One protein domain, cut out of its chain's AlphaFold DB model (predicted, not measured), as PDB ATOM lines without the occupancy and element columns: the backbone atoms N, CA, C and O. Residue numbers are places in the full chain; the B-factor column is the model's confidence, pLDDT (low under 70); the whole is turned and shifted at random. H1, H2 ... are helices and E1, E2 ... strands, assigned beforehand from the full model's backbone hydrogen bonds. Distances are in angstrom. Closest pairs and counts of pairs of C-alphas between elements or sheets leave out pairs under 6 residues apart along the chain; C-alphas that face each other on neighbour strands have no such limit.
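AT A GLANCE: This is residues 6 to 191 of the 208 residues of an uncharacterized protein of Elioraea sp. Yellowstone (UniProt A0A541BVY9). A small parallel sheet, E2 E1 E6 E7, has H1 and H4 over one face and, partly over the other, a twisted three-strand sheet, E3 E4 E5, with its strands crossed at 55 degrees to make a sandwich, two sheets face to face. Long loops with H5 and H6 run round one end of this body, and residues 152 to 160 and 166 to 174 stick out. The 186 printed residues hold six named helices and seven named strands, in the order E1 H1 E2 E3 E4 E5 E6 H2 E7 H3 H4 H5 H6; the class is mixed, with 80 residues, under half, in named elements. The whole is compact, with a radius of gyration of the C-alphas of 17.1 A and spans of 49 by 43 by 39 A.

IN THESE COORDINATES: The parallel sheet has E2, residues 25 to 27, E1, residues 6 to 8, E6, residues 57 to 60, and E7, residues 93 to 95. E1 begins at C-alpha 6, (123.431, 90.290, 112.466). The antiparallel sheet has E3, residues 32 to 38, 17.2 A long, E4, residues 41 to 46, 15.0 A, and E5, residues 49 to 54, 15.7 A. The helices are H1, residues 12 to 20, 13.0 A; H2, 65 to 70; H3, 97 to 100; H4, 105 to 119, 21.1 A; H5, 139 to 147, 12.8 A; and H6, 185 to 189, ending at C-alpha 189, (148.575, 93.843, 108.166).

HOW THE PARTS SIT: E1 is parallel to E2, with N 27 and O 7 2.8 A apart, and to E6, with N 8 and O 59 2.8 A apart; E6 is parallel to E7, with N 94 and O 58 2.8 A apart. E1 H1 E2 and E6 H2 E7 are strand-helix-strand units, parallel neighbours with a helix between, each with a right-handed crossover. H1 is on this sheet at a height of 9.3 A and touches H4, their closest C-alphas, Ala 13 and Gly 112, being 4.2 A apart. H3 touches H4, the C-alphas of Gly 97 and Ala 108 coming closest at 4.1 A. E3 E4 E5 is a meander of two antiparallel hairpins, with N 35 and O 43 3.0 A apart and N 44 and O 51 3.0 A apart. H2 is on that sheet and only just touches H5, with 3 pairs of C-alphas within 8 A, closest His 66 and Ser 146, 6.6 A. H6 only grazes it, with residues 186 to 189. Every O i to N i+4 pair is within hydrogen-bond range in H2, H4, H5 and H6, and 4 of 5 in H1; H3 is too short for one.

THE WHOLE: The C-alphas of Ala 123 and Asp 156, the two farthest apart, are 54.0 A apart. The printed part has no cut; the links H2 to E7, H4 to H5 and H5 to H6 are long. Mean pLDDT of the printed part is 74.3, with residues 77 to 78, 130 to 183 and 185 to 191 under 70.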
ATOM      1  N   VAL A   6     122.308  91.234 112.480       98.38
ATOM      2  CA  VAL A   6     123.431  90.290 112.466       98.38
ATOM      3  C   VAL A   6     123.289  89.299 113.615       98.38
ATOM      4  O   VAL A   6     123.112  89.690 114.764       98.38
ATOM      5  N   ILE A   7     123.396  88.003 113.316       98.50
ATOM      6  CA  ILE A   7     123.379  86.920 114.305       98.50
ATOM      7  C   ILE A   7     124.761  86.269 114.335       98.50
ATOM      8  O   ILE A   7     125.207  85.700 113.341       98.50
ATOM      9  N   VAL A   8     125.438  86.308 115.480       97.69
ATOM     10  CA  VAL A   8     126.714  85.620 115.687       97.69
ATOM     11  C   VAL A   8     126.456  84.228 116.252       97.69
ATOM     12  O   VAL A   8     125.984  84.085 117.378       97.69
ATOM     13  N   GLY A   9     126.812  83.203 115.483       94.69
ATOM     14  CA  GLY A   9     126.648  81.797 115.844       94.69
ATOM     15  C   GLY A   9     125.537  81.093 115.073       94.69
ATOM     16  O   GLY A   9     124.390  81.522 115.070       94.69
ATOM     17  N   ALA A  10     125.869  79.942 114.486       94.88
ATOM     18  CA  ALA A  10     124.928  79.070 113.781       94.88
ATOM     19  C   ALA A  10     124.485  77.869 114.636       94.88
ATOM     20  O   ALA A  10     124.101  76.836 114.096       94.88
ATOM     21  N   GLY A  11     124.573  77.969 115.969       92.69
ATOM     22  CA  GLY A  11     124.075  76.953 116.905       92.69
ATOM     23  C   GLY A  11     122.542  76.921 116.985       92.69
ATOM     24  O   GLY A  11     121.858  77.622 116.243       92.69
ATOM     25  N   ALA A  12     121.986  76.130 117.907       96.69
ATOM     26  CA  ALA A  12     120.532  75.976 118.047       96.69
ATOM     27  C   ALA A  12     119.796  77.316 118.259       96.69
ATOM     28  O   ALA A  12     118.809  77.577 117.576       96.69
ATOM     29  N   ALA A  13     120.322  78.194 119.122       96.75
ATOM     30  CA  ALA A  13     119.776  79.535 119.337       96.75
ATOM     31  C   ALA A  13     119.817  80.398 118.067       96.75
ATOM     32  O   ALA A  13     118.794  80.942 117.658       96.75
ATOM     33  N   GLY A  14     120.980  80.483 117.416       97.19
ATOM     34  CA  GLY A  14     121.157  81.311 116.223       97.19
ATOM     35  C   GLY A  14     120.301  80.851 115.045       97.19
ATOM     36  O   GLY A  14     119.654  81.673 114.405       97.19
ATOM     37  N   ARG A  15     120.207  79.534 114.803       97.94
ATOM     38  CA  ARG A  15     119.332  78.974 113.757       97.94
ATOM     39  C   ARG A  15     117.856  79.234 114.038       97.94
ATOM     40  O   ARG A  15     117.120  79.583 113.123       97.94
ATOM     41  N   ALA A  16     117.427  79.083 115.289       97.94
ATOM     42  CA  ALA A  16     116.041  79.330 115.668       97.94
ATOM     43  C   ALA A  16     115.663  80.816 115.553       97.94
ATOM     44  O   ALA A  16     114.564  81.128 115.099       97.94
ATOM     45  N   ALA A  17     116.579  81.726 115.900       97.88
ATOM     46  CA  ALA A  17     116.394  83.158 115.681       97.88
ATOM     47  C   ALA A  17     116.325  83.494 114.179       97.88
ATOM     48  O   ALA A  17     115.396  84.169 113.739       97.88
ATOM     49  N   ALA A  18     117.256  82.967 113.379       97.69
ATOM     50  CA  ALA A  18     117.310  83.201 111.935       97.69
ATOM     51  C   ALA A  18     116.074  82.671 111.186       97.69
ATOM     52  O   ALA A  18     115.647  83.277 110.210       97.69
ATOM     53  N   ALA A  19     115.455  81.587 111.662       97.75
ATOM     54  CA  ALA A  19     114.212  81.069 111.086       97.75
ATOM     55  C   ALA A  19     113.040  82.070 111.174       97.75
ATOM     56  O   ALA A  19     112.136  82.030 110.343       97.75
ATOM     57  N   LEU A  20     113.054  82.964 112.169       96.94
ATOM     58  CA  LEU A  20     112.055  84.025 112.345       96.94
ATOM     59  C   LEU A  20     112.516  85.381 111.787       96.94
ATOM     60  O   LEU A  20     111.685  86.258 111.559       96.94
ATOM     61  N   LEU A  21     113.819  85.542 111.558       96.75
ATOM     62  CA  LEU A  21     114.463  86.746 111.035       96.75
ATOM     63  C   LEU A  21     115.170  86.419 109.706       96.75
ATOM     64  O   LEU A  21     116.400  86.409 109.659       96.75
ATOM     65  N   PRO A  22     114.430  86.132 108.618       94.12
ATOM     66  CA  PRO A  22     115.019  85.677 107.354       94.12
ATOM     67  C   PRO A  22     115.961  86.703 106.701       94.12
ATOM     68  O   PRO A  22     116.793  86.335 105.877       94.12
ATOM     69  N   GLN A  23     115.853  87.981 107.067       94.44
ATOM     70  CA  GLN A  23     116.750  89.052 106.630       94.44
ATOM     71  C   GLN A  23     118.080  89.107 107.400       94.44
ATOM     72  O   GLN A  23     118.964  89.880 107.031       94.44
ATOM     73  N   ALA A  24     118.222  88.350 108.491       97.00
ATOM     74  CA  ALA A  24     119.407  88.409 109.331       97.00
ATOM     75  C   ALA A  24     120.619  87.750 108.658       97.00
ATOM     76  O   ALA A  24     120.548  86.632 108.146       97.00
ATOM     77  N   ARG A  25     121.776  88.414 108.730       97.12
ATOM     78  CA  ARG A  25     123.058  87.828 108.325       97.12
ATOM     79  C   ARG A  25     123.608  86.977 109.465       97.12
ATOM     80  O   ARG A  25     123.901  87.501 110.539       97.12
ATOM     81  N   ILE A  26     123.814  85.686 109.221       97.25
ATOM     82  CA  ILE A  26     124.512  84.810 110.167       97.25
ATOM     83  C   ILE A  26     126.023  84.942 109.961       97.25
ATOM     84  O   ILE A  26     126.526  84.773 108.852       97.25
ATOM     85  N   VAL A  27     126.749  85.212 111.043       96.38
ATOM     86  CA  VAL A  27     128.213  85.161 111.117       96.38
ATOM     87  C   VAL A  27     128.585  83.982 112.006       96.38
ATOM     88  O   VAL A  27     128.376  84.008 113.220       96.38
ATOM     89  N   ALA A  28     129.107  82.916 111.409       92.31
ATOM     90  CA  ALA A  28     129.458  81.700 112.127       92.31
ATOM     91  C   ALA A  28     130.620  80.965 111.460       92.31
ATOM     92  O   ALA A  28     130.845  81.086 110.259       92.31
ATOM     93  N   ARG A  29     131.347  80.190 112.270       85.38
ATOM     94  CA  ARG A  29     132.415  79.308 111.796       85.38
ATOM     95  C   ARG A  29     131.821  78.086 111.072       85.38
ATOM     96  O   ARG A  29     130.789  77.595 111.541       85.38
ATOM     97  N   PRO A  30     132.536  77.520 110.080       86.12
ATOM     98  CA  PRO A  30     133.873  77.920 109.613       86.12
ATOM     99  C   PRO A  30     133.906  79.104 108.630       86.12
ATOM    100  O   PRO A  30     134.991  79.595 108.334       86.12
ATOM    101  N   GLU A  31     132.762  79.574 108.138       88.81
ATOM    102  CA  GLU A  31     132.680  80.533 107.031       88.81
ATOM    103  C   GLU A  31     133.188  81.929 107.419       88.81
ATOM    104  O   GLU A  31     133.927  82.559 106.658       88.81
ATOM    105  N   ALA A  32     132.831  82.393 108.617       89.31
ATOM    106  CA  ALA A  32     133.247  83.682 109.153       89.31
ATOM    107  C   ALA A  32     133.457  83.630 110.674       89.31
ATOM    108  O   ALA A  32     132.714  82.988 111.417       89.31
ATOM    109  N   THR A  33     134.457  84.354 111.171       87.62
ATOM    110  CA  THR A  33     134.707  84.497 112.614       87.62
ATOM    111  C   THR A  33     134.521  85.946 113.030       87.62
ATOM    112  O   THR A  33     135.273  86.809 112.590       87.62
ATOM    113  N   ALA A  34     133.547  86.217 113.899       88.81
ATOM    114  CA  ALA A  34     133.462  87.497 114.593       88.81
ATOM    115  C   ALA A  34     134.592  87.575 115.627       88.81
ATOM    116  O   ALA A  34     134.680  86.705 116.492       88.81
ATOM    117  N   TRP A  35     135.457  88.581 115.519       82.62
ATOM    118  CA  TRP A  35     136.643  88.695 116.376       82.62
ATOM    119  C   TRP A  35     136.667  89.967 117.225       82.62
ATOM    120  O   TRP A  35     137.356  89.987 118.241       82.62
ATOM    121  N   HIS A  36     135.903  91.001 116.863       84.81
ATOM    122  CA  HIS A  36     135.706  92.199 117.681       84.81
ATOM    123  C   HIS A  36     134.366  92.871 117.347       84.81
ATOM    124  O   HIS A  36     133.804  92.641 116.276       84.81
ATOM    125  N   ALA A  37     133.856  93.717 118.240       85.88
ATOM    126  CA  ALA A  37     132.631  94.479 118.023       85.88
ATOM    127  C   ALA A  37     132.766  95.916 118.545       85.88
ATOM    128  O   ALA A  37     133.473  96.185 119.516       85.88
ATOM    129  N   GLU A  38     132.067  96.825 117.880       87.31
ATOM    130  CA  GLU A  38     131.869  98.227 118.241       87.31
ATOM    131  C   GLU A  38     130.377  98.553 118.092       87.31
ATOM    132  O   GLU A  38     129.670  97.839 117.369       87.31
ATOM    133  N   PRO A  39     129.874  99.628 118.720       87.12
ATOM    134  CA  PRO A  39     128.509 100.078 118.479       87.12
ATOM    135  C   PRO A  39     128.221 100.223 116.975       87.12
ATOM    136  O   PRO A  39     128.909 100.953 116.262       87.12
ATOM    137  N   GLY A  40     127.230  99.473 116.485       89.81
ATOM    138  CA  GLY A  40     126.812  99.453 115.080       89.81
ATOM    139  C   GLY A  40     127.761  98.749 114.098       89.81
ATOM    140  O   GLY A  40     127.543  98.819 112.885       89.81
ATOM    141  N   ARG A  41     128.829  98.086 114.570       92.56
ATOM    142  CA  ARG A  41     129.824  97.427 113.707       92.56
ATOM    143  C   ARG A  41     130.386  96.142 114.312       92.56
ATOM    144  O   ARG A  41     130.971  96.136 115.389       92.56
ATOM    145  N   LEU A  42     130.298  95.050 113.564       93.56
ATOM    146  CA  LEU A  42     130.938  93.776 113.873       93.56
ATOM    147  C   LEU A  42     132.154  93.579 112.968       93.56
ATOM    148  O   LEU A  42     132.047  93.677 111.749       93.56
ATOM    149  N   TRP A  43     133.303  93.267 113.553       89.25
ATOM    150  CA  TRP A  43     134.501  92.915 112.806       89.25
ATOM    151  C   TRP A  43     134.561  91.411 112.597       89.25
ATOM    152  O   TRP A  43     134.563  90.637 113.562       89.25
ATOM    153  N   ILE A  44     134.628  91.004 111.334       89.81
ATOM    154  CA  ILE A  44     134.683  89.595 110.953       89.81
ATOM    155  C   ILE A  44     135.979  89.282 110.218       89.81
ATOM    156  O   ILE A  44     136.554  90.146 109.562       89.81
ATOM    157  N   LEU A  45     136.427  88.039 110.347       83.94
ATOM    158  CA  LEU A  45     137.401  87.408 109.472       83.94
ATOM    159  C   LEU A  45     136.636  86.443 108.565       83.94
ATOM    160  O   LEU A  45     136.098  85.447 109.051       83.94
ATOM    161  N   GLU A  46     136.590  86.729 107.271       87.12
ATOM    162  CA  GLU A  46     135.925  85.915 106.253       87.12
ATOM    163  C   GLU A  46     136.896  85.723 105.085       87.12
ATOM    164  O   GLU A  46     137.472  86.680 104.575       87.12
ATOM    165  N   ARG A  47     137.156  84.468 104.691       85.06
ATOM    166  CA  ARG A  47     138.084  84.130 103.585       85.06
ATOM    167  C   ARG A  47     139.474  84.788 103.702       85.06
ATOM    168  O   ARG A  47     140.083  85.167 102.705       85.06
ATOM    169  N   GLY A  48     139.981  84.922 104.929       78.88
ATOM    170  CA  GLY A  48     141.287  85.530 105.211       78.88
ATOM    171  C   GLY A  48     141.313  87.062 105.150       78.88
ATOM    172  O   GLY A  48     142.384  87.639 105.316       78.88
ATOM    173  N   GLN A  49     140.165  87.711 104.940       80.38
ATOM    174  CA  GLN A  49     140.012  89.165 104.914       80.38
ATOM    175  C   GLN A  49     139.263  89.655 106.150       80.38
ATOM    176  O   GLN A  49     138.417  88.946 106.701       80.38
ATOM    177  N   ILE A  50     139.605  90.863 106.599       83.19
ATOM    178  CA  ILE A  50     138.935  91.519 107.719       83.19
ATOM    179  C   ILE A  50     137.941  92.527 107.175       83.19
ATOM    180  O   ILE A  50     138.343  93.536 106.602       83.19
ATOM    181  N   ASP A  51     136.669  92.313 107.486       85.31
ATOM    182  CA  ASP A  51     135.592  93.193 107.059       85.31
ATOM    183  C   ASP A  51     134.836  93.784 108.252       85.31
ATOM    184  O   ASP A  51     134.660  93.152 109.299       85.31
ATOM    185  N   ALA A  52     134.371  95.026 108.079       89.62
ATOM    186  CA  ALA A  52     133.351  95.627 108.930       89.62
ATOM    187  C   ALA A  52     131.970  95.222 108.417       89.62
ATOM    188  O   ALA A  52     131.565  95.632 107.329       89.62
ATOM    189  N   VAL A  53     131.207  94.501 109.230       92.75
ATOM    190  CA  VAL A  53     129.782  94.275 108.996       92.75
ATOM    191  C   VAL A  53     128.999  95.263 109.848       92.75
ATOM    192  O   VAL A  53     129.001  95.137 111.074       92.75
ATOM    193  N   PRO A  54     128.337  96.263 109.250       95.12
ATOM    194  CA  PRO A  54     127.495  97.145 110.029       95.12
ATOM    195  C   PRO A  54     126.218  96.417 110.461       95.12
ATOM    196  O   PRO A  54     125.675  95.603 109.711       95.12
ATOM    197  N   PHE A  55     125.727  96.742 111.650       96.50
ATOM    198  CA  PHE A  55     124.470  96.222 112.175       96.50
ATOM    199  C   PHE A  55     123.655  97.353 112.798       96.50
ATOM    200  O   PHE A  55     124.220  98.301 113.335       96.50
ATOM    201  N   ASP A  56     122.337  97.226 112.722       97.25
ATOM    202  CA  ASP A  56     121.398  98.000 113.537       97.25
ATOM    203  C   ASP A  56     120.980  97.167 114.757       97.25
ATOM    204  O   ASP A  56     120.807  97.715 115.832       97.25
ATOM    205  N   ILE A  57     120.926  95.833 114.614       98.06
ATOM    206  CA  ILE A  57     120.648  94.884 115.700       98.06
ATOM    207  C   ILE A  57     121.682  93.756 115.679       98.06
ATOM    208  O   ILE A  57     121.928  93.149 114.631       98.06
ATOM    209  N   LEU A  58     122.251  93.429 116.843       98.50
ATOM    210  CA  LEU A  58     123.196  92.325 117.017       98.50
ATOM    211  C   LEU A  58     122.643  91.265 117.973       98.50
ATOM    212  O   LEU A  58     122.329  91.555 119.123       98.50
ATOM    213  N   VAL A  59     122.615  90.008 117.535       98.44
ATOM    214  CA  VAL A  59     122.289  88.851 118.378       98.44
ATOM    215  C   VAL A  59     123.535  87.997 118.578       98.44
ATOM    216  O   VAL A  59     124.050  87.409 117.629       98.44
ATOM    217  N   VAL A  60     124.006  87.864 119.816       97.44
ATOM    218  CA  VAL A  60     125.126  86.985 120.171       97.44
ATOM    219  C   VAL A  60     124.589  85.641 120.667       97.44
ATOM    220  O   VAL A  60     124.171  85.493 121.814       97.44
ATOM    221  N   ALA A  61     124.605  84.645 119.782       96.56
ATOM    222  CA  ALA A  61     124.105  83.284 120.001       96.56
ATOM    223  C   ALA A  61     125.229  82.223 119.977       96.56
ATOM    224  O   ALA A  61     125.001  81.043 119.688       96.56
ATOM    225  N   ALA A  62     126.458  82.650 120.272       89.12
ATOM    226  CA  ALA A  62     127.667  81.836 120.363       89.12
ATOM    227  C   ALA A  62     128.421  82.141 121.672       89.12
ATOM    228  O   ALA A  62     128.234  83.217 122.243       89.12
ATOM    229  N   PRO A  63     129.296  81.235 122.153       82.19
ATOM    230  CA  PRO A  63     130.109  81.452 123.352       82.19
ATOM    231  C   PRO A  63     131.273  82.423 123.073       82.19
ATOM    232  O   PRO A  63     132.439  82.050 123.112       82.19
ATOM    233  N   VAL A  64     130.952  83.673 122.737       83.44
ATOM    234  CA  VAL A  64     131.902  84.736 122.372       83.44
ATOM    235  C   VAL A  64     131.686  85.966 123.255       83.44
ATOM    236  O   VAL A  64     131.406  87.064 122.783       83.44
ATOM    237  N   LEU A  65     131.804  85.767 124.575       82.56
ATOM    238  CA  LEU A  65     131.561  86.802 125.590       82.56
ATOM    239  C   LEU A  65     132.361  88.090 125.338       82.56
ATOM    240  O   LEU A  65     131.863  89.180 125.603       82.56
ATOM    241  N   HIS A  66     133.568  87.972 124.776       78.19
ATOM    242  CA  HIS A  66     134.418  89.112 124.439       78.19
ATOM    243  C   HIS A  66     133.722  90.154 123.545       78.19
ATOM    244  O   HIS A  66     133.978  91.340 123.709       78.19
ATOM    245  N   LEU A  67     132.804  89.756 122.652       85.12
ATOM    246  CA  LEU A  67     132.053  90.714 121.830       85.12
ATOM    247  C   LEU A  67     131.122  91.582 122.684       85.12
ATOM    248  O   LEU A  67     131.029  92.783 122.463       85.12
ATOM    249  N   LEU A  68     130.463  90.985 123.681       84.25
ATOM    250  CA  LEU A  68     129.586  91.710 124.601       84.25
ATOM    251  C   LEU A  68     130.392  92.604 125.543       84.25
ATOM    252  O   LEU A  68     129.999  93.743 125.788       84.25
ATOM    253  N   LEU A  69     131.547  92.122 126.012       78.19
ATOM    254  CA  LEU A  69     132.479  92.932 126.795       78.19
ATOM    255  C   LEU A  69     132.953  94.149 125.998       78.19
ATOM    256  O   LEU A  69     132.871  95.252 126.517       78.19
ATOM    257  N   ALA A  70     133.354  93.977 124.734       76.12
ATOM    258  CA  ALA A  70     133.784  95.071 123.859       76.12
ATOM    259  C   ALA A  70     132.691  96.125 123.581       76.12
ATOM    260  O   ALA A  70     133.008  97.260 123.223       76.12
ATOM    261  N   LEU A  71     131.418  95.751 123.739       81.19
ATOM    262  CA  LEU A  71     130.250  96.619 123.561       81.19
ATOM    263  C   LEU A  71     129.777  97.287 124.860       81.19
ATOM    264  O   LEU A  71     128.731  97.930 124.853       81.19
ATOM    265  N   GLY A  72     130.489  97.132 125.979       76.44
ATOM    266  CA  GLY A  72     130.049  97.727 127.241       76.44
ATOM    267  C   GLY A  72     128.918  96.971 127.941       76.44
ATOM    268  O   GLY A  72     128.252  97.539 128.804       76.44
ATOM    269  N   CYS A  73     128.651  95.712 127.578       79.81
ATOM    270  CA  CYS A  73     127.580  94.953 128.221       79.81
ATOM    271  C   CYS A  73     127.940  94.620 129.674       79.81
ATOM    272  O   CYS A  73     129.033  94.123 129.957       79.81
ATOM    273  N   ARG A  74     126.983  94.807 130.587       79.44
ATOM    274  CA  ARG A  74     127.097  94.359 131.978       79.44
ATOM    275  C   ARG A  74     127.206  92.840 132.025       79.44
ATOM    276  O   ARG A  74     126.487  92.125 131.320       79.44
ATOM    277  N   THR A  75     128.075  92.343 132.896       74.38
ATOM    278  CA  THR A  75     128.232  90.906 133.129       74.38
ATOM    279  C   THR A  75     128.137  90.585 134.612       74.38
ATOM    280  O   THR A  75     128.403  91.424 135.466       74.38
ATOM    281  N   ARG A  76     127.723  89.359 134.924       71.25
ATOM    282  CA  ARG A  76     127.718  88.805 136.276       71.25
ATOM    283  C   ARG A  76     128.227  87.377 136.203       71.25
ATOM    284  O   ARG A  76     127.672  86.574 135.458       71.25
ATOM    285  N   ALA A  77     129.280  87.069 136.959       69.06
ATOM    286  CA  ALA A  77     129.928  85.754 136.947       69.06
ATOM    287  C   ALA A  77     130.225  85.248 135.519       69.06
ATOM    288  O   ALA A  77     129.883  84.119 135.165       69.06
ATOM    289  N   TRP A  78     130.818  86.112 134.684       68.69
ATOM    290  CA  TRP A  78     131.206  85.794 133.301       68.69
ATOM    291  C   TRP A  78     130.049  85.408 132.370       68.69
ATOM    292  O   TRP A  78     130.235  84.733 131.359       68.69
ATOM    293  N   ARG A  79     128.838  85.864 132.685       75.75
ATOM    294  CA  ARG A  79     127.667  85.784 131.810       75.75
ATOM    295  C   ARG A  79     127.118  87.186 131.580       75.75
ATOM    296  O   ARG A  79     127.147  87.992 132.511       75.75
ATOM    297  N   PRO A  80     126.623  87.512 130.377       81.44
ATOM    298  CA  PRO A  80     125.957  88.785 130.168       81.44
ATOM    299  C   PRO A  80     124.686  88.849 131.011       81.44
ATOM    300  O   PRO A  80     123.943  87.871 131.118       81.44
ATOM    301  N   VAL A  81     124.442  90.011 131.609       82.50
ATOM    302  CA  VAL A  81     123.163  90.299 132.257       82.50
ATOM    303  C   VAL A  81     122.161  90.625 131.157       82.50
ATOM    304  O   VAL A  81     122.404  91.528 130.354       82.50
ATOM    305  N   VAL A  82     121.054  89.882 131.116       90.69
ATOM    306  CA  VAL A  82     119.986  90.077 130.131       90.69
ATOM    307  C   VAL A  82     118.613  90.176 130.782       90.69
ATOM    308  O   VAL A  82     118.396  89.630 131.865       90.69
ATOM    309  N   ASP A  83     117.687  90.862 130.113       92.31
ATOM    310  CA  ASP A  83     116.270  90.850 130.475       92.31
ATOM    311  C   ASP A  83     115.577  89.531 130.062       92.31
ATOM    312  O   ASP A  83     116.173  88.630 129.463       92.31
ATOM    313  N   ALA A  84     114.277  89.424 130.351       93.56
ATOM    314  CA  ALA A  84     113.465  88.256 130.004       93.56
ATOM    315  C   ALA A  84     113.372  87.977 128.488       93.56
ATOM    316  O   ALA A  84     113.020  86.865 128.093       93.56
ATOM    317  N   CYS A  85     113.678  88.970 127.652       95.50
ATOM    318  CA  CYS A  85     113.686  88.897 126.194       95.50
ATOM    319  C   CYS A  85     115.096  88.675 125.617       95.50
ATOM    320  O   CYS A  85     115.244  88.615 124.398       95.50
ATOM    321  N   GLY A  86     116.130  88.571 126.460       95.12
ATOM    322  CA  GLY A  86     117.521  88.441 126.032       95.12
ATOM    323  C   GLY A  86     118.210  89.756 125.671       95.12
ATOM    324  O   GLY A  86     119.302  89.705 125.107       95.12
ATOM    325  N   ARG A  87     117.618  90.921 125.970       95.88
ATOM    326  CA  ARG A  87     118.263  92.232 125.763       95.88
ATOM    327  C   ARG A  87     119.394  92.415 126.757       95.88
ATOM    328  O   ARG A  87     119.197  92.162 127.944       95.88
ATOM    329  N   THR A  88     120.551  92.871 126.292       93.00
ATOM    330  CA  THR A  88     121.663  93.247 127.172       93.00
ATOM    331  C   THR A  88     121.503  94.698 127.649       93.00
ATOM    332  O   THR A  88     120.509  95.363 127.361       93.00
ATOM    333  N   SER A  89     122.483  95.212 128.398       83.88
ATOM    334  CA  SER A  89     122.542  96.636 128.760       83.88
ATOM    335  C   SER A  89     122.965  97.554 127.607       83.88
ATOM    336  O   SER A  89     122.860  98.770 127.746       83.88
ATOM    337  N   ALA A  90     123.478  97.004 126.502       86.56
ATOM    338  CA  ALA A  90     123.801  97.776 125.309       86.56
ATOM    339  C   ALA A  90     122.569  97.854 124.397       86.56
ATOM    340  O   ALA A  90     121.874  96.857 124.193       86.56
ATOM    341  N   ALA A  91     122.304  99.041 123.849       89.12
ATOM    342  CA  ALA A  91     121.183  99.254 122.939       89.12
ATOM    343  C   ALA A  91     121.294  98.332 121.715       89.12
ATOM    344  O   ALA A  91     122.380  98.159 121.165       89.12
ATOM    345  N   ASP A  92     120.166  97.733 121.331       95.69
ATOM    346  CA  ASP A  92     120.025  96.882 120.143       95.69
ATOM    347  C   ASP A  92     120.937  95.636 120.115       95.69
ATOM    348  O   ASP A  92     121.142  95.005 119.073       95.69
ATOM    349  N   VAL A  93     121.450  95.232 121.282       97.19
ATOM    350  CA  VAL A  93     122.260  94.024 121.468       97.19
ATOM    351  C   VAL A  93     121.492  92.997 122.299       97.19
ATOM    352  O   VAL A  93     120.988  93.273 123.389       97.19
ATOM    353  N   PHE A  94     121.443  91.769 121.791       98.19
ATOM    354  CA  PHE A  94     120.759  90.637 122.405       98.19
ATOM    355  C   PHE A  94     121.725  89.466 122.597       98.19
ATOM    356  O   PHE A  94     122.680  89.299 121.837       98.19
ATOM    357  N   ALA A  95     121.455  88.609 123.579       96.31
ATOM    358  CA  ALA A  95     122.199  87.375 123.805       96.31
ATOM    359  C   ALA A  95     121.263  86.182 124.042       96.31
ATOM    360  O   ALA A  95     120.218  86.307 124.678       96.31
ATOM    361  N   ALA A  96     121.650  85.010 123.532       96.12
ATOM    362  CA  ALA A  96     120.876  83.775 123.661       96.12
ATOM    363  C   ALA A  96     121.767  82.526 123.704       96.12
ATOM    364  O   ALA A  96     122.930  82.533 123.294       96.12
ATOM    365  N   GLY A  97     121.195  81.411 124.159       93.69
ATOM    366  CA  GLY A  97     121.848  80.109 124.176       93.69
ATOM    367  C   GLY A  97     122.772  79.917 125.378       93.69
ATOM    368  O   GLY A  97     122.530  80.425 126.473       93.69
ATOM    369  N   ALA A  98     123.840  79.138 125.193       87.19
ATOM    370  CA  ALA A  98     124.729  78.737 126.289       87.19
ATOM    371  C   ALA A  98     125.347  79.935 127.037       87.19
ATOM    372  O   ALA A  98     125.566  79.866 128.250       87.19
ATOM    373  N   LEU A  99     125.553  81.052 126.327       85.19
ATOM    374  CA  LEU A  99     126.092  82.298 126.870       85.19
ATOM    375  C   LEU A  99     125.230  82.848 128.022       85.19
ATOM    376  O   LEU A  99     125.771  83.312 129.022       85.19
ATOM    377  N   VAL A 100     123.904  82.704 127.933       86.44
ATOM    378  CA  VAL A 100     122.934  83.150 128.954       86.44
ATOM    379  C   VAL A 100     122.386  82.003 129.814       86.44
ATOM    380  O   VAL A 100     121.499  82.217 130.628       86.44
ATOM    381  N   GLY A 101     122.932  80.787 129.681       83.06
ATOM    382  CA  GLY A 101     122.630  79.670 130.587       83.06
ATOM    383  C   GLY A 101     121.829  78.518 129.992       83.06
ATOM    384  O   GLY A 101     121.460  77.617 130.740       83.06
ATOM    385  N   ALA A 102     121.582  78.484 128.677       87.19
ATOM    386  CA  ALA A 102     120.956  77.308 128.075       87.19
ATOM    387  C   ALA A 102     121.830  76.054 128.245       87.19
ATOM    388  O   ALA A 102     122.944  76.000 127.722       87.19
ATOM    389  N   ALA A 103     121.306  75.041 128.937       83.75
ATOM    390  CA  ALA A 103     121.988  73.761 129.137       83.75
ATOM    391  C   ALA A 103     121.751  72.763 127.989       83.75
ATOM    392  O   ALA A 103     122.543  71.843 127.798       83.75
ATOM    393  N   THR A 104     120.672  72.933 127.218       88.81
ATOM    394  CA  THR A 104     120.288  72.026 126.127       88.81
ATOM    395  C   THR A 104     120.099  72.774 124.810       88.81
ATOM    396  O   THR A 104     119.913  73.994 124.776       88.81
ATOM    397  N   ALA A 105     120.135  72.033 123.699       91.50
ATOM    398  CA  ALA A 105     119.872  72.591 122.376       91.50
ATOM    399  C   ALA A 105     118.435  73.128 122.249       91.50
ATOM    400  O   ALA A 105     118.245  74.193 121.665       91.50
ATOM    401  N   ASP A 106     117.452  72.444 122.837       94.81
ATOM    402  CA  ASP A 106     116.045  72.866 122.811       94.81
ATOM    403  C   ASP A 106     115.817  74.143 123.621       94.81
ATOM    404  O   ASP A 106     115.128  75.058 123.164       94.81
ATOM    405  N   GLU A 107     116.456  74.246 124.790       93.38
ATOM    406  CA  GLU A 107     116.483  75.468 125.593       93.38
ATOM    407  C   GLU A 107     117.095  76.621 124.790       93.38
ATOM    408  O   GLU A 107     116.491  77.684 124.661       93.38
ATOM    409  N   ALA A 108     118.256  76.394 124.169       94.94
ATOM    410  CA  ALA A 108     118.917  77.399 123.346       94.94
ATOM    411  C   ALA A 108     118.041  77.831 122.156       94.94
ATOM    412  O   ALA A 108     117.919  79.024 121.883       94.94
ATOM    413  N   ALA A 109     117.388  76.888 121.470       97.00
ATOM    414  CA  ALA A 109     116.466  77.182 120.377       97.00
ATOM    415  C   ALA A 109     115.235  77.971 120.850       97.00
ATOM    416  O   ALA A 109     114.786  78.887 120.157       97.00
ATOM    417  N   ARG A 110     114.687  77.663 122.035       96.62
ATOM    418  CA  ARG A 110     113.601  78.456 122.633       96.62
ATOM    419  C   ARG A 110     114.053  79.889 122.900       96.62
ATOM    420  O   ARG A 110     113.372  80.816 122.476       96.62
ATOM    421  N   GLN A 111     115.217  80.076 123.516       96.62
ATOM    422  CA  GLN A 111     115.779  81.405 123.772       96.62
ATOM    423  C   GLN A 111     116.020  82.197 122.476       96.62
ATOM    424  O   GLN A 111     115.703  83.381 122.415       96.62
ATOM    425  N   GLY A 112     116.504  81.540 121.417       97.38
ATOM    426  CA  GLY A 112     116.648  82.157 120.095       97.38
ATOM    427  C   GLY A 112     115.322  82.673 119.521       97.38
ATOM    428  O   GLY A 112     115.274  83.777 118.983       97.38
ATOM    429  N   ARG A 113     114.227  81.916 119.687       97.81
ATOM    430  CA  ARG A 113     112.880  82.355 119.277       97.81
ATOM    431  C   ARG A 113     112.375  83.537 120.097       97.81
ATOM    432  O   ARG A 113     111.839  84.468 119.509       97.81
ATOM    433  N   ILE A 114     112.595  83.525 121.413       97.44
ATOM    434  CA  ILE A 114     112.231  84.635 122.309       97.44
ATOM    435  C   ILE A 114     112.912  85.935 121.858       97.44
ATOM    436  O   ILE A 114     112.235  86.944 121.670       97.44
ATOM    437  N   VAL A 115     114.225  85.894 121.603       97.50
ATOM    438  CA  VAL A 115     114.978  87.058 121.100       97.50
ATOM    439  C   VAL A 115     114.419  87.544 119.763       97.50
ATOM    440  O   VAL A 115     114.168  88.735 119.592       97.50
ATOM    441  N   ALA A 116     114.175  86.636 118.815       97.44
ATOM    442  CA  ALA A 116     113.642  87.019 117.512       97.44
ATOM    443  C   ALA A 116     112.234  87.628 117.593       97.44
ATOM    444  O   ALA A 116     111.946  88.601 116.901       97.44
ATOM    445  N   GLN A 117     111.361  87.106 118.458       96.88
ATOM    446  CA  GLN A 117     110.040  87.685 118.704       96.88
ATOM    447  C   GLN A 117     110.143  89.085 119.316       96.88
ATOM    448  O   GLN A 117     109.429  89.984 118.873       96.88
ATOM    449  N   ALA A 118     111.070  89.289 120.254       96.06
ATOM    450  CA  ALA A 118     111.322  90.595 120.852       96.06
ATOM    451  C   ALA A 118     111.820  91.627 119.826       96.06
ATOM    452  O   ALA A 118     111.364  92.769 119.856       96.06
ATOM    453  N   ILE A 119     112.698  91.224 118.899       96.31
ATOM    454  CA  ILE A 119     113.158  92.061 117.776       96.31
ATOM    455  C   ILE A 119     111.992  92.423 116.847       96.31
ATOM    456  O   ILE A 119     111.855  93.566 116.436       96.31
ATOM    457  N   LEU A 120     111.096  91.474 116.569       95.38
ATOM    458  CA  LEU A 120     109.903  91.704 115.745       95.38
ATOM    459  C   LEU A 120     108.797  92.511 116.457       95.38
ATOM    460  O   LEU A 120     107.719  92.678 115.886       95.38
ATOM    461  N   GLY A 121     109.009  92.947 117.705       93.06
ATOM    462  CA  GLY A 121     107.995  93.637 118.509       93.06
ATOM    463  C   GLY A 121     106.789  92.762 118.877       93.06
ATOM    464  O   GLY A 121     105.715  93.278 119.181       93.06
ATOM    465  N   ARG A 122     106.936  91.433 118.824       91.00
ATOM    466  CA  ARG A 122     105.887  90.465 119.166       91.00
ATOM    467  C   ARG A 122     105.998  90.067 120.634       91.00
ATOM    468  O   ARG A 122     107.081  90.091 121.214       91.00
ATOM    469  N   ALA A 123     104.877  89.657 121.223       82.94
ATOM    470  CA  ALA A 123     104.889  89.068 122.557       82.94
ATOM    471  C   ALA A 123     105.736  87.777 122.537       82.94
ATOM    472  O   ALA A 123     105.464  86.907 121.704       82.94
ATOM    473  N   PRO A 124     106.762  87.649 123.397       78.56
ATOM    474  CA  PRO A 124     107.595  86.459 123.424       78.56
ATOM    475  C   PRO A 124     106.832  85.264 124.012       78.56
ATOM    476  O   PRO A 124     106.110  85.395 125.002       78.56
ATOM    477  N   GLU A 125     107.028  84.078 123.437       76.06
ATOM    478  CA  GLU A 125     106.507  82.795 123.931       76.06
ATOM    479  C   GLU A 125     107.331  82.294 125.133       76.06
ATOM    480  O   GLU A 125     107.955  81.229 125.113       76.06
ATOM    481  N   GLY A 126     107.366  83.104 126.190       82.38
ATOM    482  CA  GLY A 126     108.063  82.819 127.440       82.38
ATOM    483  C   GLY A 126     109.222  83.767 127.722       82.38
ATOM    484  O   GLY A 126     109.358  84.830 127.122       82.38
ATOM    485  N   THR A 127     110.054  83.376 128.686       87.38
ATOM    486  CA  THR A 127     111.130  84.216 129.217       87.38
ATOM    487  C   THR A 127     112.452  83.463 129.259       87.38
ATOM    488  O   THR A 127     112.490  82.262 129.547       87.38
ATOM    489  N   ILE A 128     113.551  84.173 129.018       85.25
ATOM    490  CA  ILE A 128     114.893  83.665 129.303       85.25
ATOM    491  C   ILE A 128     115.086  83.679 130.820       85.25
ATOM    492  O   ILE A 128     115.071  84.734 131.452       85.25
ATOM    493  N   ALA A 129     115.228  82.493 131.413       70.69
ATOM    494  CA  ALA A 129     115.530  82.365 132.830       70.69
ATOM    495  C   ALA A 129     117.009  82.697 133.053       70.69
ATOM    496  O   ALA A 129     117.889  81.968 132.593       70.69
ATOM    497  N   VAL A 130     117.286  83.786 133.769       60.72
ATOM    498  CA  VAL A 130     118.641  84.087 134.239       60.72
ATOM    499  C   VAL A 130     118.953  83.096 135.358       60.72
ATOM    500  O   VAL A 130     118.488  83.250 136.486       60.72
ATOM    501  N   GLY A 131     119.675  82.025 135.026       51.09
ATOM    502  CA  GLY A 131     120.106  81.036 136.011       51.09
ATOM    503  C   GLY A 131     120.973  81.674 137.098       51.09
ATOM    504  O   GLY A 131     121.696  82.642 136.840       51.09
ATOM    505  N   ALA A 132     120.920  81.124 138.314       45.28
ATOM    506  CA  ALA A 132     121.862  81.493 139.366       45.28
ATOM    507  C   ALA A 132     123.308  81.322 138.850       45.28
ATOM    508  O   ALA A 132     123.574  80.382 138.089       45.28
ATOM    509  N   PRO A 133     124.246  82.218 139.215       45.69
ATOM    510  CA  PRO A 133     125.642  82.047 138.838       45.69
ATOM    511  C   PRO A 133     126.137  80.677 139.337       45.69
ATOM    512  O   PRO A 133     125.783  80.287 140.451       45.69
ATOM    513  N   PRO A 134     126.907  79.921 138.535       45.69
ATOM    514  CA  PRO A 134     127.443  78.636 138.980       45.69
ATOM    515  C   PRO A 134     128.277  78.829 140.255       45.69
ATOM    516  O   PRO A 134     129.097  79.743 140.316       45.69
ATOM    517  N   GLU A 135     128.075  77.970 141.264       42.94
ATOM    518  CA  GLU A 135     128.703  78.102 142.594       42.94
ATOM    519  C   GLU A 135     130.239  78.092 142.550       42.94
ATOM    520  O   GLU A 135     130.886  78.637 143.443       42.94
ATOM    521  N   ARG A 136     130.837  77.519 141.497       43.59
ATOM    522  CA  ARG A 136     132.264  77.611 141.178       43.59
ATOM    523  C   ARG A 136     132.462  77.544 139.668       43.59
ATOM    524  O   ARG A 136     132.007  76.597 139.034       43.59
ATOM    525  N   VAL A 137     133.190  78.505 139.109       45.59
ATOM    526  CA  VAL A 137     133.843  78.341 137.805       45.59
ATOM    527  C   VAL A 137     135.330  78.220 138.098       45.59
ATOM    528  O   VAL A 137     135.892  79.111 138.732       45.59
ATOM    529  N   GLY A 138     135.949  77.099 137.726       43.09
ATOM    530  CA  GLY A 138     137.399  76.963 137.851       43.09
ATOM    531  C   GLY A 138     138.089  78.016 136.985       43.09
ATOM    532  O   GLY A 138     137.634  78.282 135.872       43.09
ATOM    533  N   GLU A 139     139.173  78.617 137.480       42.72
ATOM    534  CA  GLU A 139     139.951  79.642 136.758       42.72
ATOM    535  C   GLU A 139     140.350  79.193 135.336       42.72
ATOM    536  O   GLU A 139     140.376  79.997 134.404       42.72
ATOM    537  N   ASP A 140     140.544  77.889 135.137       40.06
ATOM    538  CA  ASP A 140     140.903  77.285 133.850       40.06
ATOM    539  C   ASP A 140     139.751  77.251 132.826       40.06
ATOM    540  O   ASP A 140     139.974  77.431 131.624       40.06
ATOM    541  N   ASP A 141     138.505  77.069 133.276       42.66
ATOM    542  CA  ASP A 141     137.325  77.089 132.397       42.66
ATOM    543  C   ASP A 141     137.004  78.525 131.947       42.66
ATOM    544  O   ASP A 141     136.529  78.752 130.828       42.66
ATOM    545  N   LEU A 142     137.333  79.504 132.797       45.31
ATOM    546  CA  LEU A 142     137.209  80.935 132.516       45.31
ATOM    547  C   LEU A 142     138.166  81.390 131.408       45.31
ATOM    548  O   LEU A 142     137.777  82.171 130.534       45.31
ATOM    549  N   LEU A 143     139.392  80.863 131.399       41.38
ATOM    550  CA  LEU A 143     140.390  81.165 130.374       41.38
ATOM    551  C   LEU A 143     140.013  80.541 129.019       41.38
ATOM    552  O   LEU A 143     140.049  81.213 127.988       41.38
ATOM    553  N   ALA A 144     139.575  79.279 129.012       40.31
ATOM    554  CA  ALA A 144     139.180  78.579 127.788       40.31
ATOM    555  C   ALA A 144     137.959  79.225 127.102       40.31
ATOM    556  O   ALA A 144     137.950  79.407 125.879       40.31
ATOM    557  N   ALA A 145     136.956  79.631 127.888       42.72
ATOM    558  CA  ALA A 145     135.762  80.312 127.387       42.72
ATOM    559  C   ALA A 145     136.062  81.717 126.833       42.72
ATOM    560  O   ALA A 145     135.476  82.124 125.829       42.72
ATOM    561  N   SER A 146     137.001  82.442 127.447       41.72
ATOM    562  CA  SER A 146     137.377  83.800 127.028       41.72
ATOM    563  C   SER A 146     138.194  83.821 125.733       41.72
ATOM    564  O   SER A 146     138.082  84.764 124.949       41.72
ATOM    565  N   LEU A 147     138.983  82.773 125.480       42.25
ATOM    566  CA  LEU A 147     139.886  82.686 124.327       42.25
ATOM    567  C   LEU A 147     139.290  81.962 123.113       42.25
ATOM    568  O   LEU A 147     139.929  81.899 122.065       42.25
ATOM    569  N   GLY A 148     138.091  81.382 123.234       36.97
ATOM    570  CA  GLY A 148     137.502  80.564 122.168       36.97
ATOM    571  C   GLY A 148     138.327  79.311 121.835       36.97
ATOM    572  O   GLY A 148     138.195  78.764 120.736       36.97
ATOM    573  N   VAL A 149     139.175  78.868 122.770       35.34
ATOM    574  CA  VAL A 149     140.060  77.710 122.624       35.34
ATOM    575  C   VAL A 149     139.324  76.467 123.115       35.34
ATOM    576  O   VAL A 149     139.073  76.298 124.306       35.34
ATOM    577  N   THR A 150     139.010  75.551 122.200       30.33
ATOM    578  CA  THR A 150     138.757  74.152 122.567       30.33
ATOM    579  C   THR A 150     140.091  73.566 123.030       30.33
ATOM    580  O   THR A 150     141.066  73.699 122.294       30.33
ATOM    581  N   LYS A 151     140.159  72.958 124.227       30.23
ATOM    582  CA  LYS A 151     141.374  72.331 124.795       30.23
ATOM    583  C   LYS A 151     142.234  71.664 123.705       30.23
ATOM    584  O   LYS A 151     141.861  70.615 123.191       30.23
ATOM    585  N   VAL A 152     143.397  72.240 123.400       27.45
ATOM    586  CA  VAL A 152     144.489  71.530 122.724       27.45
ATOM    587  C   VAL A 152     145.561  71.325 123.782       27.45
ATOM    588  O   VAL A 152     146.188  72.281 124.231       27.45
ATOM    589  N   ALA A 153     145.718  70.084 124.236       25.06
ATOM    590  CA  ALA A 153     146.795  69.725 125.144       25.06
ATOM    591  C   ALA A 153     148.134  69.914 124.414       25.06
ATOM    592  O   ALA A 153     148.435  69.187 123.467       25.06
ATOM    593  N   LEU A 154     148.929  70.899 124.836       28.86
ATOM    594  CA  LEU A 154     150.332  71.000 124.444       28.86
ATOM    595  C   LEU A 154     151.155  70.096 125.362       28.86
ATOM    596  O   LEU A 154     150.982  70.097 126.580       28.86
ATOM    597  N   ARG A 155     152.028  69.294 124.750       28.36
ATOM    598  CA  ARG A 155     152.741  68.187 125.395       28.36
ATOM    599  C   ARG A 155     153.839  68.631 126.372       28.36
ATOM    600  O   ARG A 155     154.293  67.800 127.143       28.36
ATOM    601  N   ASP A 156     154.187  69.920 126.403       30.41
ATOM    602  CA  ASP A 156     155.390  70.418 127.085       30.41
ATOM    603  C   ASP A 156     155.142  71.653 127.979       30.41
ATOM    604  O   ASP A 156     155.934  72.590 128.007       30.41
ATOM    605  N   GLY A 157     154.032  71.672 128.725       31.36
ATOM    606  CA  GLY A 157     153.930  72.425 129.991       31.36
ATOM    607  C   GLY A 157     154.014  73.963 129.957       31.36
ATOM    608  O   GLY A 157     154.021  74.578 131.018       31.36
ATOM    609  N   GLY A 158     154.054  74.607 128.789       28.73
ATOM    610  CA  GLY A 158     154.087  76.066 128.669       28.73
ATOM    611  C   GLY A 158     152.723  76.664 128.328       28.73
ATOM    612  O   GLY A 158     152.319  76.642 127.168       28.73
ATOM    613  N   ILE A 159     152.035  77.254 129.308       34.00
ATOM    614  CA  ILE A 159     150.939  78.199 129.051       34.00
ATOM    615  C   ILE A 159     151.554  79.599 128.985       34.00
ATOM    616  O   ILE A 159     151.901  80.180 130.009       34.00
ATOM    617  N   VAL A 160     151.674  80.167 127.784       37.81
ATOM    618  CA  VAL A 160     151.830  81.619 127.608       37.81
ATOM    619  C   VAL A 160     150.505  82.124 127.054       37.81
ATOM    620  O   VAL A 160     150.261  82.079 125.851       37.81
ATOM    621  N   GLY A 161     149.604  82.527 127.948       28.39
ATOM    622  CA  GLY A 161     148.241  82.906 127.588       28.39
ATOM    623  C   GLY A 161     147.662  83.920 128.563       28.39
ATOM    624  O   GLY A 161     147.168  83.546 129.614       28.39
ATOM    625  N   ILE A 162     147.763  85.201 128.195       32.44
ATOM    626  CA  ILE A 162     146.930  86.338 128.634       32.44
ATOM    627  C   ILE A 162     146.627  86.354 130.149       32.44
ATOM    628  O   ILE A 162     145.487  86.457 130.582       32.44
ATOM    629  N   ALA A 163     147.678  86.295 130.968       27.92
ATOM    630  CA  ALA A 163     147.613  86.607 132.402       27.92
ATOM    631  C   ALA A 163     148.402  87.884 132.763       27.92
ATOM    632  O   ALA A 163     148.573  88.208 133.935       27.92
ATOM    633  N   THR A 164     148.882  88.635 131.768       28.48
ATOM    634  CA  THR A 164     149.849  89.730 131.975       28.48
ATOM    635  C   THR A 164     149.251  91.139 131.964       28.48
ATOM    636  O   THR A 164     149.987  92.096 131.757       28.48
ATOM    637  N   ALA A 165     147.942  91.299 132.188       33.06
ATOM    638  CA  ALA A 165     147.326  92.631 132.311       33.06
ATOM    639  C   ALA A 165     146.637  92.898 133.662       33.06
ATOM    640  O   ALA A 165     146.267  94.032 133.930       33.06
ATOM    641  N   ALA A 166     146.490  91.895 134.538       31.98
ATOM    642  CA  ALA A 166     145.764  92.055 135.805       31.98
ATOM    643  C   ALA A 166     146.666  92.226 137.043       31.98
ATOM    644  O   ALA A 166     146.174  92.222 138.170       31.98
ATOM    645  N   ARG A 167     147.991  92.353 136.880       30.14
ATOM    646  CA  ARG A 167     148.916  92.567 138.005       30.14
ATOM    647  C   ARG A 167     149.921  93.670 137.669       30.14
ATOM    648  O   ARG A 167     150.643  93.549 136.686       30.14
ATOM    649  N   HIS A 168     149.972  94.682 138.544       26.25
ATOM    650  CA  HIS A 168     150.731  95.949 138.486       26.25
ATOM    651  C   HIS A 168     150.066  97.026 137.601       26.25
ATOM    652  O   HIS A 168     149.906  96.819 136.410       26.25
ATOM    653  N   ARG A 169     149.649  98.202 138.092       30.53
ATOM    654  CA  ARG A 169     150.227  99.071 139.130       30.53
ATOM    655  C   ARG A 169     149.161  99.788 139.972       30.53
ATOM    656  O   ARG A 169     148.124 100.194 139.465       30.53
ATOM    657  N   THR A 170     149.494  99.984 141.243       38.25
ATOM    658  CA  THR A 170     149.031 101.095 142.085       38.25
ATOM    659  C   THR A 170     149.209 102.430 141.346       38.25
ATOM    660  O   THR A 170     150.285 102.679 140.808       38.25
ATOM    661  N   ASP A 171     148.166 103.256 141.330       38.75
ATOM    662  CA  ASP A 171     148.170 104.674 140.934       38.75
ATOM    663  C   ASP A 171     148.689 105.014 139.518       38.75
ATOM    664  O   ASP A 171     149.753 105.609 139.375       38.75
ATOM    665  N   ALA A 172     147.938 104.683 138.457       34.84
ATOM    666  CA  ALA A 172     147.953 105.402 137.165       34.84
ATOM    667  C   ALA A 172     146.921 104.804 136.189       34.84
ATOM    668  O   ALA A 172     146.928 103.599 135.979       34.84
ATOM    669  N   GLU A 173     146.076 105.672 135.622       29.62
ATOM    670  CA  GLU A 173     145.187 105.549 134.444       29.62
ATOM    671  C   GLU A 173     144.626 104.163 134.022       29.62
ATOM    672  O   GLU A 173     145.377 103.229 133.735       29.62
ATOM    673  N   PRO A 174     143.292 104.023 133.850       37.94
ATOM    674  CA  PRO A 174     142.693 102.749 133.467       37.94
ATOM    675  C   PRO A 174     143.063 102.349 132.032       37.94
ATOM    676  O   PRO A 174     142.885 103.116 131.084       37.94
ATOM    677  N   ILE A 175     143.524 101.110 131.862       36.38
ATOM    678  CA  ILE A 175     143.819 100.521 130.552       36.38
ATOM    679  C   ILE A 175     142.486 100.181 129.854       36.38
ATOM    680  O   ILE A 175     141.704  99.404 130.408       36.38
ATOM    681  N   PRO A 176     142.201 100.699 128.643       42.34
ATOM    682  CA  PRO A 176     140.996 100.343 127.900       42.34
ATOM    683  C   PRO A 176     141.034  98.860 127.500       42.34
ATOM    684  O   PRO A 176     141.837  98.444 126.663       42.34
ATOM    685  N   PHE A 177     140.167  98.047 128.106       45.09
ATOM    686  CA  PHE A 177     140.051  96.618 127.818       45.09
ATOM    687  C   PHE A 177     139.061  96.389 126.668       45.09
ATOM    688  O   PHE A 177     137.850  96.389 126.864       45.09
ATOM    689  N   ALA A 178     139.577  96.201 125.453       55.22
ATOM    690  CA  ALA A 178     138.792  95.861 124.266       55.22
ATOM    691  C   ALA A 178     139.129  94.426 123.833       55.22
ATOM    692  O   ALA A 178     139.996  94.231 122.975       55.22
ATOM    693  N   PRO A 179     138.512  93.402 124.448       60.97
ATOM    694  CA  PRO A 179     138.883  92.029 124.168       60.97
ATOM    695  C   PRO A 179     138.513  91.675 122.724       60.97
ATOM    696  O   PRO A 179     137.454  92.039 122.201       60.97
ATOM    697  N   ALA A 180     139.428  90.973 122.069       59.12
ATOM    698  CA  ALA A 180     139.299  90.547 120.690       59.12
ATOM    699  C   ALA A 180     139.822  89.116 120.556       59.12
ATOM    700  O   ALA A 180     140.796  88.740 121.212       59.12
ATOM    701  N   THR A 181     139.183  88.314 119.706       67.12
ATOM    702  CA  THR A 181     139.719  86.992 119.361       67.12
ATOM    703  C   THR A 181     140.994  87.181 118.532       67.12
ATOM    704  O   THR A 181     140.990  88.014 117.620       67.12
ATOM    705  N   PRO A 182     142.079  86.426 118.796       67.31
ATOM    706  CA  PRO A 182     143.267  86.466 117.957       67.31
ATOM    707  C   PRO A 182     142.931  86.170 116.492       67.31
ATOM    708  O   PRO A 182     142.203  85.226 116.184       67.31
ATOM    709  N   ILE A 183     143.498  86.962 115.588       68.25
ATOM    710  CA  ILE A 183     143.358  86.809 114.137       68.25
ATOM    711  C   ILE A 183     144.740  86.718 113.480       68.25
ATOM    712  O   ILE A 183     145.719  87.213 114.048       68.25
ATOM    713  N   PRO A 184     144.859  86.098 112.288       73.06
ATOM    714  CA  PRO A 184     146.138  86.005 111.593       73.06
ATOM    715  C   PRO A 184     146.752  87.385 111.333       73.06
ATOM    716  O   PRO A 184     146.093  88.270 110.786       73.06
ATOM    717  N   PHE A 185     148.040  87.551 111.655       67.38
ATOM    718  CA  PHE A 185     148.756  88.820 111.475       67.38
ATOM    719  C   PHE A 185     148.701  89.331 110.028       67.38
ATOM    720  O   PHE A 185     148.530  90.524 109.807       67.38
ATOM    721  N   ALA A 186     148.770  88.431 109.041       66.69
ATOM    722  CA  ALA A 186     148.661  88.785 107.626       66.69
ATOM    723  C   ALA A 186     147.326  89.475 107.283       66.69
ATOM    724  O   ALA A 186     147.313  90.438 106.520       66.69
ATOM    725  N   ALA A 187     146.221  89.030 107.890       66.88
ATOM    726  CA  ALA A 187     144.906  89.632 107.685       66.88
ATOM    727  C   ALA A 187     144.827  91.035 108.315       66.88
ATOM    728  O   ALA A 187     144.244  91.944 107.734       66.88
ATOM    729  N   LEU A 188     145.460  91.234 109.479       64.12
ATOM    730  CA  LEU A 188     145.533  92.543 110.136       64.12
ATOM    731  C   LEU A 188     146.443  93.519 109.374       64.12
ATOM    732  O   LEU A 188     146.084  94.679 109.183       64.12
ATOM    733  N   ALA A 189     147.602  93.048 108.911       64.75
ATOM    734  CA  ALA A 189     148.575  93.843 108.166       64.75
ATOM    735  C   ALA A 189     148.009  94.352 106.832       64.75
ATOM    736  O   ALA A 189     148.258  95.500 106.466       64.75
ATOM    737  N   ALA A 190     147.175  93.553 106.156       67.25
ATOM    738  CA  ALA A 190     146.460  93.963 104.945       67.25
ATOM    739  C   ALA A 190     145.535  95.181 105.159       67.25
ATOM    740  O   ALA A 190     145.130  95.830 104.199       67.25
ATOM    741  N   ARG A 191     145.222  95.516 106.417       63.50
ATOM    742  CA  ARG A 191     144.271  96.557 106.808       63.50
ATOM    743  C   ARG A 191     144.926  97.823 107.379       63.50
ATOM    744  O   ARG A 191     144.224  98.794 107.643       63.50
TER     745      ARG A 191